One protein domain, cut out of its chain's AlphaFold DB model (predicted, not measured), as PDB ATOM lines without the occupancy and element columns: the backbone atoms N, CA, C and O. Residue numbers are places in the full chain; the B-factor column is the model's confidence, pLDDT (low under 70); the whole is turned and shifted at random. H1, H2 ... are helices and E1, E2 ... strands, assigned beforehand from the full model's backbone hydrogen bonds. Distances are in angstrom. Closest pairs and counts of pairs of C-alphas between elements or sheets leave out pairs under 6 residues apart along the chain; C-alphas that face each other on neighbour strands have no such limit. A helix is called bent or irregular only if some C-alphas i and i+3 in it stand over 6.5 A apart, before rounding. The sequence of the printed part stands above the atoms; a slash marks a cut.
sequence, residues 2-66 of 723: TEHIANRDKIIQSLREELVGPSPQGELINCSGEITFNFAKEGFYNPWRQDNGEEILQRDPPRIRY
ATOM      1  N   THR A   2     206.999 165.224 198.413       47.50
ATOM      2  CA  THR A   2     206.262 166.507 198.506       47.50
ATOM      3  C   THR A   2     205.132 166.529 199.544       47.50
ATOM      4  O   THR A   2     204.935 167.548 200.197       47.50
ATOM      5  N   GLU A   3     204.442 165.409 199.777       64.94
ATOM      6  CA  GLU A   3     203.396 165.332 200.812       64.94
ATOM      7  C   GLU A   3     203.940 165.408 202.249       64.94
ATOM      8  O   GLU A   3     203.250 165.914 203.128       64.94
ATOM      9  N   HIS A   4     205.175 164.962 202.517       74.94
ATOM     10  CA  HIS A   4     205.714 164.961 203.884       74.94
ATOM     11  C   HIS A   4     206.059 166.366 204.378       74.94
ATOM     12  O   HIS A   4     205.759 166.683 205.524       74.94
ATOM     13  N   ILE A   5     206.631 167.210 203.512       78.88
ATOM     14  CA  ILE A   5     206.938 168.609 203.843       78.88
ATOM     15  C   ILE A   5     205.635 169.374 204.075       78.88
ATOM     16  O   ILE A   5     205.455 169.966 205.131       78.88
ATOM     17  N   ALA A   6     204.665 169.246 203.164       85.06
ATOM     18  CA  ALA A   6     203.362 169.887 203.327       85.06
ATOM     19  C   ALA A   6     202.631 169.430 204.604       85.06
ATOM     20  O   ALA A   6     201.980 170.235 205.266       85.06
ATOM     21  N   ASN A   7     202.733 168.148 204.975       86.94
ATOM     22  CA  ASN A   7     202.152 167.639 206.218       86.94
ATOM     23  C   ASN A   7     202.887 168.163 207.458       86.94
ATOM     24  O   ASN A   7     202.229 168.534 208.425       86.94
ATOM     25  N   ARG A   8     204.223 168.231 207.431       86.75
ATOM     26  CA  ARG A   8     205.023 168.847 208.500       86.75
ATOM     27  C   ARG A   8     204.622 170.303 208.699       86.75
ATOM     28  O   ARG A   8     204.341 170.697 209.823       86.75
ATOM     29  N   ASP A   9     204.559 171.074 207.621       88.75
ATOM     30  CA  ASP A   9     204.255 172.502 207.686       88.75
ATOM     31  C   ASP A   9     202.825 172.732 208.206       88.75
ATOM     32  O   ASP A   9     202.600 173.628 209.016       88.75
ATOM     33  N   LYS A  10     201.871 171.853 207.855       90.69
ATOM     34  CA  LYS A  10     200.534 171.832 208.473       90.69
ATOM     35  C   LYS A  10     200.581 171.550 209.975       90.69
ATOM     36  O   LYS A  10     199.881 172.223 210.716       90.69
ATOM     37  N   ILE A  11     201.385 170.586 210.430       91.44
ATOM     38  CA  ILE A  11     201.533 170.284 211.865       91.44
ATOM     39  C   ILE A  11     202.140 171.481 212.601       91.44
ATOM     40  O   ILE A  11     201.621 171.871 213.641       91.44
ATOM     41  N   ILE A  12     203.194 172.095 212.056       90.25
ATOM     42  CA  ILE A  12     203.815 173.296 212.633       90.25
ATOM     43  C   ILE A  12     202.786 174.426 212.740       90.25
ATOM     44  O   ILE A  12     202.668 175.049 213.794       90.25
ATOM     45  N   GLN A  13     202.005 174.650 211.681       91.12
ATOM     46  CA  GLN A  13     200.946 175.650 211.683       91.12
ATOM     47  C   GLN A  13     199.875 175.341 212.737       91.12
ATOM     48  O   GLN A  13     199.533 176.221 213.519       91.12
ATOM     49  N   SER A  14     199.396 174.096 212.824       92.44
ATOM     50  CA  SER A  14     198.419 173.690 213.841       92.44
ATOM     51  C   SER A  14     198.962 173.818 215.267       92.44
ATOM     52  O   SER A  14     198.230 174.233 216.156       92.44
ATOM     53  N   LEU A  15     200.244 173.517 215.503       92.81
ATOM     54  CA  LEU A  15     200.886 173.735 216.803       92.81
ATOM     55  C   LEU A  15     200.960 175.224 217.149       92.81
ATOM     56  O   LEU A  15     200.695 175.598 218.289       92.81
ATOM     57  N   ARG A  16     201.288 176.081 216.175       92.44
ATOM     58  CA  ARG A  16     201.299 177.535 216.372       92.44
ATOM     59  C   ARG A  16     199.894 178.055 216.686       92.44
ATOM     60  O   ARG A  16     199.736 178.796 217.648       92.44
ATOM     61  N   GLU A  17     198.886 177.617 215.938       92.31
ATOM     62  CA  GLU A  17     197.467 177.939 216.153       92.31
ATOM     63  C   GLU A  17     196.941 177.475 217.520       92.31
ATOM     64  O   GLU A  17     196.108 178.160 218.114       92.31
ATOM     65  N   GLU A  18     197.433 176.342 218.026       91.44
ATOM     66  CA  GLU A  18     197.025 175.769 219.311       91.44
ATOM     67  C   GLU A  18     197.726 176.433 220.504       91.44
ATOM     68  O   GLU A  18     197.077 176.740 221.497       91.44
ATOM     69  N   LEU A  19     199.042 176.663 220.416       92.19
ATOM     70  CA  LEU A  19     199.864 177.096 221.554       92.19
ATOM     71  C   LEU A  19     200.013 178.621 221.666       92.19
ATOM     72  O   LEU A  19     200.034 179.155 222.776       92.19
ATOM     73  N   VAL A  20     200.144 179.306 220.524       93.50
ATOM     74  CA  VAL A  20     200.439 180.751 220.427       93.50
ATOM     75  C   VAL A  20     199.209 181.527 219.944       93.50
ATOM     76  O   VAL A  20     198.905 182.617 220.431       93.50
ATOM     77  N   GLY A  21     198.489 180.963 218.975       92.25
ATOM     78  CA  GLY A  21     197.441 181.646 218.231       92.25
ATOM     79  C   GLY A  21     197.982 182.722 217.272       92.25
ATOM     80  O   GLY A  21     199.194 182.846 217.089       92.25
ATOM     81  N   PRO A  22     197.086 183.517 216.665       93.31
ATOM     82  CA  PRO A  22     195.650 183.261 216.633       93.31
ATOM     83  C   PRO A  22     195.316 182.069 215.726       93.31
ATOM     84  O   PRO A  22     196.064 181.738 214.810       93.31
ATOM     85  N   SER A  23     194.160 181.452 215.951       92.81
ATOM     86  CA  SER A  23     193.579 180.402 215.113       92.81
ATOM     87  C   SER A  23     192.216 180.861 214.578       92.81
ATOM     88  O   SER A  23     191.172 180.308 214.950       92.81
ATOM     89  N   PRO A  24     192.175 181.873 213.688       91.38
ATOM     90  CA  PRO A  24     190.912 182.318 213.122       91.38
ATOM     91  C   PRO A  24     190.267 181.143 212.371       91.38
ATOM     92  O   PRO A  24     190.842 180.608 211.422       91.38
ATOM     93  N   GLN A  25     189.072 180.718 212.796       86.62
ATOM     94  CA  GLN A  25     188.327 179.591 212.221       86.62
ATOM     95  C   GLN A  25     186.839 179.916 212.055       86.62
ATOM     96  O   GLN A  25     186.259 180.624 212.868       86.62
ATOM     97  N   GLY A  26     186.214 179.361 211.010       89.69
ATOM     98  CA  GLY A  26     184.768 179.482 210.779       89.69
ATOM     99  C   GLY A  26     184.308 180.698 209.971       89.69
ATOM    100  O   GLY A  26     185.121 181.329 209.293       89.69
ATOM    101  N   GLU A  27     182.997 180.958 210.000       90.50
ATOM    102  CA  GLU A  27     182.315 181.993 209.202       90.50
ATOM    103  C   GLU A  27     182.442 183.394 209.820       90.50
ATOM    104  O   GLU A  27     182.660 183.537 211.023       90.50
ATOM    105  N   LEU A  28     182.300 184.433 208.992       93.38
ATOM    106  CA  LEU A  28     182.337 185.826 209.443       93.38
ATOM    107  C   LEU A  28     181.042 186.189 210.183       93.38
ATOM    108  O   LEU A  28     179.946 185.946 209.678       93.38
ATOM    109  N   ILE A  29     181.166 186.842 211.338       91.50
ATOM    110  CA  ILE A  29     180.050 187.412 212.094       91.50
ATOM    111  C   ILE A  29     180.320 188.881 212.416       91.50
ATOM    112  O   ILE A  29     181.417 189.259 212.823       91.50
ATOM    113  N   ASN A  30     179.300 189.724 212.254       90.12
ATOM    114  CA  ASN A  30     179.399 191.136 212.602       90.12
ATOM    115  C   ASN A  30     179.401 191.300 214.131       90.12
ATOM    116  O   ASN A  30     178.405 191.012 214.799       90.12
ATOM    117  N   CYS A  31     180.514 191.794 214.679       89.56
ATOM    118  CA  CYS A  31     180.691 191.996 216.118       89.56
ATOM    119  C   CYS A  31     180.407 193.429 216.609       89.56
ATOM    120  O   CYS A  31     180.494 193.685 217.818       89.56
ATOM    121  N   SER A  32     180.038 194.366 215.727       85.31
ATOM    122  CA  SER A  32     179.765 195.763 216.096       85.31
ATOM    123  C   SER A  32     178.452 195.925 216.873       85.31
ATOM    124  O   SER A  32     178.328 196.835 217.690       85.31
ATOM    125  N   GLY A  33     177.482 195.032 216.644       84.62
ATOM    126  CA  GLY A  33     176.168 195.025 217.294       84.62
ATOM    127  C   GLY A  33     176.051 194.082 218.496       84.62
ATOM    128  O   GLY A  33     177.038 193.535 218.997       84.62
ATOM    129  N   GLU A  34     174.821 193.902 218.976       86.06
ATOM    130  CA  GLU A  34     174.476 192.842 219.925       86.06
ATOM    131  C   GLU A  34     174.410 191.498 219.186       86.06
ATOM    132  O   GLU A  34     173.782 191.396 218.134       86.06
ATOM    133  N   ILE A  35     175.066 190.473 219.733       87.50
ATOM    134  CA  ILE A  35     175.062 189.121 219.167       87.50
ATOM    135  C   ILE A  35     174.107 188.277 220.009       87.50
ATOM    136  O   ILE A  35     174.321 188.120 221.215       87.50
ATOM    137  N   THR A  36     173.070 187.737 219.369       85.06
ATOM    138  CA  THR A  36     172.039 186.933 220.032       85.06
ATOM    139  C   THR A  36     171.784 185.647 219.258       85.06
ATOM    140  O   THR A  36     171.550 185.685 218.052       85.06
ATOM    141  N   PHE A  37     171.778 184.522 219.967       85.94
ATOM    142  CA  PHE A  37     171.381 183.212 219.457       85.94
ATOM    143  C   PHE A  37     170.134 182.740 220.208       85.94
ATOM    144  O   PHE A  37     170.101 182.780 221.443       85.94
ATOM    145  N   ASN A  38     169.103 182.285 219.487       78.00
ATOM    146  CA  ASN A  38     167.869 181.840 220.143       78.00
ATOM    147  C   ASN A  38     168.079 180.508 220.866       78.00
ATOM    148  O   ASN A  38     167.554 180.344 221.962       78.00
ATOM    149  N   PHE A  39     168.884 179.605 220.293       74.06
ATOM    150  CA  PHE A  39     169.274 178.340 220.917       74.06
ATOM    151  C   PHE A  39     170.774 178.075 220.779       74.06
ATOM    152  O   PHE A  39     171.374 178.363 219.745       74.06
ATOM    153  N   ALA A  40     171.389 177.415 221.765       68.75
ATOM    154  CA  ALA A  40     172.810 177.055 221.688       68.75
ATOM    155  C   ALA A  40     173.128 176.102 220.512       68.75
ATOM    156  O   ALA A  40     174.238 176.105 219.978       68.75
ATOM    157  N   LYS A  41     172.140 175.301 220.086       69.69
ATOM    158  CA  LYS A  41     172.232 174.419 218.908       69.69
ATOM    159  C   LYS A  41     172.128 175.163 217.571       69.69
ATOM    160  O   LYS A  41     172.486 174.583 216.552       69.69
ATOM    161  N   GLU A  42     171.704 176.428 217.557       69.50
ATOM    162  CA  GLU A  42     171.680 177.288 216.361       69.50
ATOM    163  C   GLU A  42     173.047 177.942 216.112       69.50
ATOM    164  O   GLU A  42     173.169 179.141 215.885       69.50
ATOM    165  N   GLY A  43     174.110 177.145 216.189       73.19
ATOM    166  CA  GLY A  43     175.440 177.575 215.780       73.19
ATOM    167  C   GLY A  43     176.196 178.471 216.759       73.19
ATOM    168  O   GLY A  43     177.267 178.942 216.399       73.19
ATOM    169  N   PHE A  44     175.740 178.658 218.005       81.38
ATOM    170  CA  PHE A  44     176.532 179.373 219.022       81.38
ATOM    171  C   PHE A  44     177.933 178.764 219.200       81.38
ATOM    172  O   PHE A  44     178.898 179.500 219.341       81.38
ATOM    173  N   TYR A  45     178.034 177.430 219.159       81.56
ATOM    174  CA  TYR A  45     179.303 176.697 219.252       81.56
ATOM    175  C   TYR A  45     179.988 176.449 217.901       81.56
ATOM    176  O   TYR A  45     180.983 175.720 217.860       81.56
ATOM    177  N   ASN A  46     179.453 176.991 216.801       86.81
ATOM    178  CA  ASN A  46     180.156 176.946 215.525       86.81
ATOM    179  C   ASN A  46     181.409 177.820 215.624       86.81
ATOM    180  O   ASN A  46     181.399 178.830 216.328       86.81
ATOM    181  N   PRO A  47     182.489 177.477 214.913       86.75
ATOM    182  CA  PRO A  47     183.616 178.385 214.801       86.75
ATOM    183  C   PRO A  47     183.145 179.678 214.109       86.75
ATOM    184  O   PRO A  47     182.451 179.625 213.091       86.75
ATOM    185  N   TRP A  48     183.507 180.825 214.681       92.00
ATOM    186  CA  TRP A  48     183.179 182.159 214.172       92.00
ATOM    187  C   TRP A  48     184.452 183.006 214.111       92.00
ATOM    188  O   TRP A  48     185.303 182.922 214.999       92.00
ATOM    189  N   ARG A  49     184.545 183.869 213.100       93.62
ATOM    190  CA  ARG A  49     185.561 184.922 212.974       93.62
ATOM    191  C   ARG A  49     184.879 186.276 212.915       93.62
ATOM    192  O   ARG A  49     183.753 186.391 212.437       93.62
ATOM    193  N   GLN A  50     185.572 187.307 213.363       94.56
ATOM    194  CA  GLN A  50     185.107 188.681 213.223       94.56
ATOM    195  C   GLN A  50     185.020 189.073 211.746       94.56
ATOM    196  O   GLN A  50     185.691 188.497 210.894       94.56
ATOM    197  N   ASP A  51     184.233 190.096 211.443       92.25
ATOM    198  CA  ASP A  51     184.054 190.679 210.113       92.25
ATOM    199  C   ASP A  51     185.352 191.232 209.492       92.25
ATOM    200  O   ASP A  51     185.485 191.266 208.270       92.25
ATOM    201  N   ASN A  52     186.344 191.578 210.316       90.69
ATOM    202  CA  ASN A  52     187.703 191.939 209.889       90.69
ATOM    203  C   ASN A  52     188.643 190.725 209.689       90.69
ATOM    204  O   ASN A  52     189.820 190.912 209.392       90.69
ATOM    205  N   GLY A  53     188.144 189.496 209.857       92.38
ATOM    206  CA  GLY A  53     188.899 188.247 209.730       92.38
ATOM    207  C   GLY A  53     189.617 187.783 211.003       92.38
ATOM    208  O   GLY A  53     190.188 186.690 211.000       92.38
ATOM    209  N   GLU A  54     189.572 188.569 212.081       94.38
ATOM    210  CA  GLU A  54     190.218 188.256 213.357       94.38
ATOM    211  C   GLU A  54     189.503 187.148 214.137       94.38
ATOM    212  O   GLU A  54     188.317 186.856 213.958       94.38
ATOM    213  N   GLU A  55     190.240 186.521 215.045       95.50
ATOM    214  CA  GLU A  55     189.750 185.413 215.856       95.50
ATOM    215  C   GLU A  55     188.689 185.826 216.892       95.50
ATOM    216  O   GLU A  55     188.699 186.942 217.427       95.50
ATOM    217  N   ILE A  56     187.799 184.877 217.203       95.19
ATOM    218  CA  ILE A  56     186.882 184.914 218.344       95.19
ATOM    219  C   ILE A  56     187.108 183.662 219.200       95.19
ATOM    220  O   ILE A  56     186.895 182.547 218.723       95.19
ATOM    221  N   LEU A  57     187.450 183.825 220.482       93.81
ATOM    222  CA  LEU A  57     187.440 182.710 221.440       93.81
ATOM    223  C   LEU A  57     186.097 182.658 222.167       93.81
ATOM    224  O   LEU A  57     185.652 183.645 222.750       93.81
ATOM    225  N   GLN A  58     185.441 181.502 222.137       89.75
ATOM    226  CA  GLN A  58     184.065 181.363 222.633       89.75
ATOM    227  C   GLN A  58     183.949 180.604 223.955       89.75
ATOM    228  O   GLN A  58     182.940 180.739 224.646       89.75
ATOM    229  N   ARG A  59     184.935 179.753 224.264       84.31
ATOM    230  CA  ARG A  59     184.891 178.813 225.393       84.31
ATOM    231  C   ARG A  59     185.838 179.257 226.493       84.31
ATOM    232  O   ARG A  59     185.383 179.704 227.542       84.31
ATOM    233  N   ASP A  60     187.129 179.181 226.205       88.50
ATOM    234  CA  ASP A  60     188.174 179.450 227.180       88.50
ATOM    235  C   ASP A  60     188.649 180.908 227.089       88.50
ATOM    236  O   ASP A  60     188.743 181.462 225.986       88.50
ATOM    237  N   PRO A  61     188.948 181.551 228.231       91.94
ATOM    238  CA  PRO A  61     189.666 182.814 228.263       91.94
ATOM    239  C   PRO A  61     191.015 182.735 227.530       91.94
ATOM    240  O   PRO A  61     191.656 181.680 227.541       91.94
ATOM    241  N   PRO A  62     191.496 183.847 226.954       92.94
ATOM    242  CA  PRO A  62     192.747 183.905 226.206       92.94
ATOM    243  C   PRO A  62     193.955 183.333 226.957       92.94
ATOM    244  O   PRO A  62     194.723 182.584 226.363       92.94
ATOM    245  N   ARG A  63     194.106 183.614 228.262       90.44
ATOM    246  CA  ARG A  63     195.220 183.085 229.076       90.44
ATOM    247  C   ARG A  63     195.150 181.578 229.335       90.44
ATOM    248  O   ARG A  63     196.163 180.992 229.690       90.44
ATOM    249  N   ILE A  64     193.964 180.980 229.223       88.38
ATOM    250  CA  ILE A  64     193.776 179.525 229.327       88.38
ATOM    251  C   ILE A  64     193.979 178.888 227.953       88.38
ATOM    252  O   ILE A  64     194.564 177.814 227.849       88.38
ATOM    253  N   ARG A  65     193.522 179.563 226.891       91.50
ATOM    254  CA  ARG A  65     193.654 179.085 225.515       91.50
ATOM    255  C   ARG A  65     195.103 179.089 225.028       91.50
ATOM    256  O   ARG A  65     195.507 178.128 224.384       91.50
ATOM    257  N   TYR A  66     195.852 180.154 225.315       92.31
ATOM    258  CA  TYR A  66     197.222 180.354 224.846       92.31
ATOM    259  C   TYR A  66     198.191 180.475 226.013       92.31
ATOM    260  O   TYR A  66     198.072 181.377 226.842       92.31
TER     261      TYR A  66
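This is residues 2 to 66 of the 723 residues of an uncharacterized protein of Nostoc sphaeroides CCNUC1 (UniProt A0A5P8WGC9). One long helix, H1, sticks out as an arm with its residues 2 to 12 from a small, loose body made largely of loops. In the body a short parallel pair of strands, E1 and E3, lies side by side; between them the chain makes an excursion through E2 and the small helix H2, and after E3 it folds back to bring H3 near the end of H1. The printed part has 65 residues with three named helices and three named strands, in the order H1, E1, E2, H2, E3, H3, and its class is mixed, helices and strands. The whole is loose, with a radius of gyration of the C-alphas of 14.6 A, and elongated, spanning 46 by 26 by 24 A.

H1, residues 2 to 19, touches no helix. H1 is close to but not clearly touching H3, residues 62 to 65; their closest C-alphas are those of Leu 19 and Arg 65, 7.6 A apart. E1, residues 27 to 29, and E3, residues 48 to 50, are parallel neighbours with 51 degrees between their directions. Their C-alphas 28 and 49 face each other at 4.9 A, and N 29 with O 49 and N 49 with O 27 are within hydrogen-bond range, each at 2.8 A. E2, residues 35 to 37, pairs with no named strand and is apart from E1 and E3. The closest C-alphas of E2 and H2, residues 40 to 44, are those of Phe 37 and Phe 44, 6.4 A apart. H2 is apart from H1, E1 and H3. In H1 every O i to N i+4 pair is within hydrogen-bond range; in H2 it is 0 of 1, with 0 of 2 for O i to N i+3, and H3 is too short for an O i to N i+4 pair.

H1 begins at C-alpha 2, (206.262, 166.507, 198.506), and runs 26.2 A to C-alpha 19, (199.864, 177.096, 221.554). E1 is 6.5 A long, E2 7.0 A, and E3 6.9 A. H2, 5.1 A long, is irregular, but only just: C-alphas 41 and 44 are 6.6 A apart. H3, 5.0 A long, ends at C-alpha 65, (193.654, 179.085, 225.515).

The two C-alphas farthest apart are those of Thr 2 and Asn 38, 46.7 A. Residues 2 to 12, which belong to H1, and residues 37 to 43, of which 40 to 43 belong to H2, stand free. The printed part has no cut. The link from E3 to H3, with 11 residues between them, is long. The mean pLDDT of the printed part is 87.0, and residues 2 to 3 and 40 to 42 of the model are under 70.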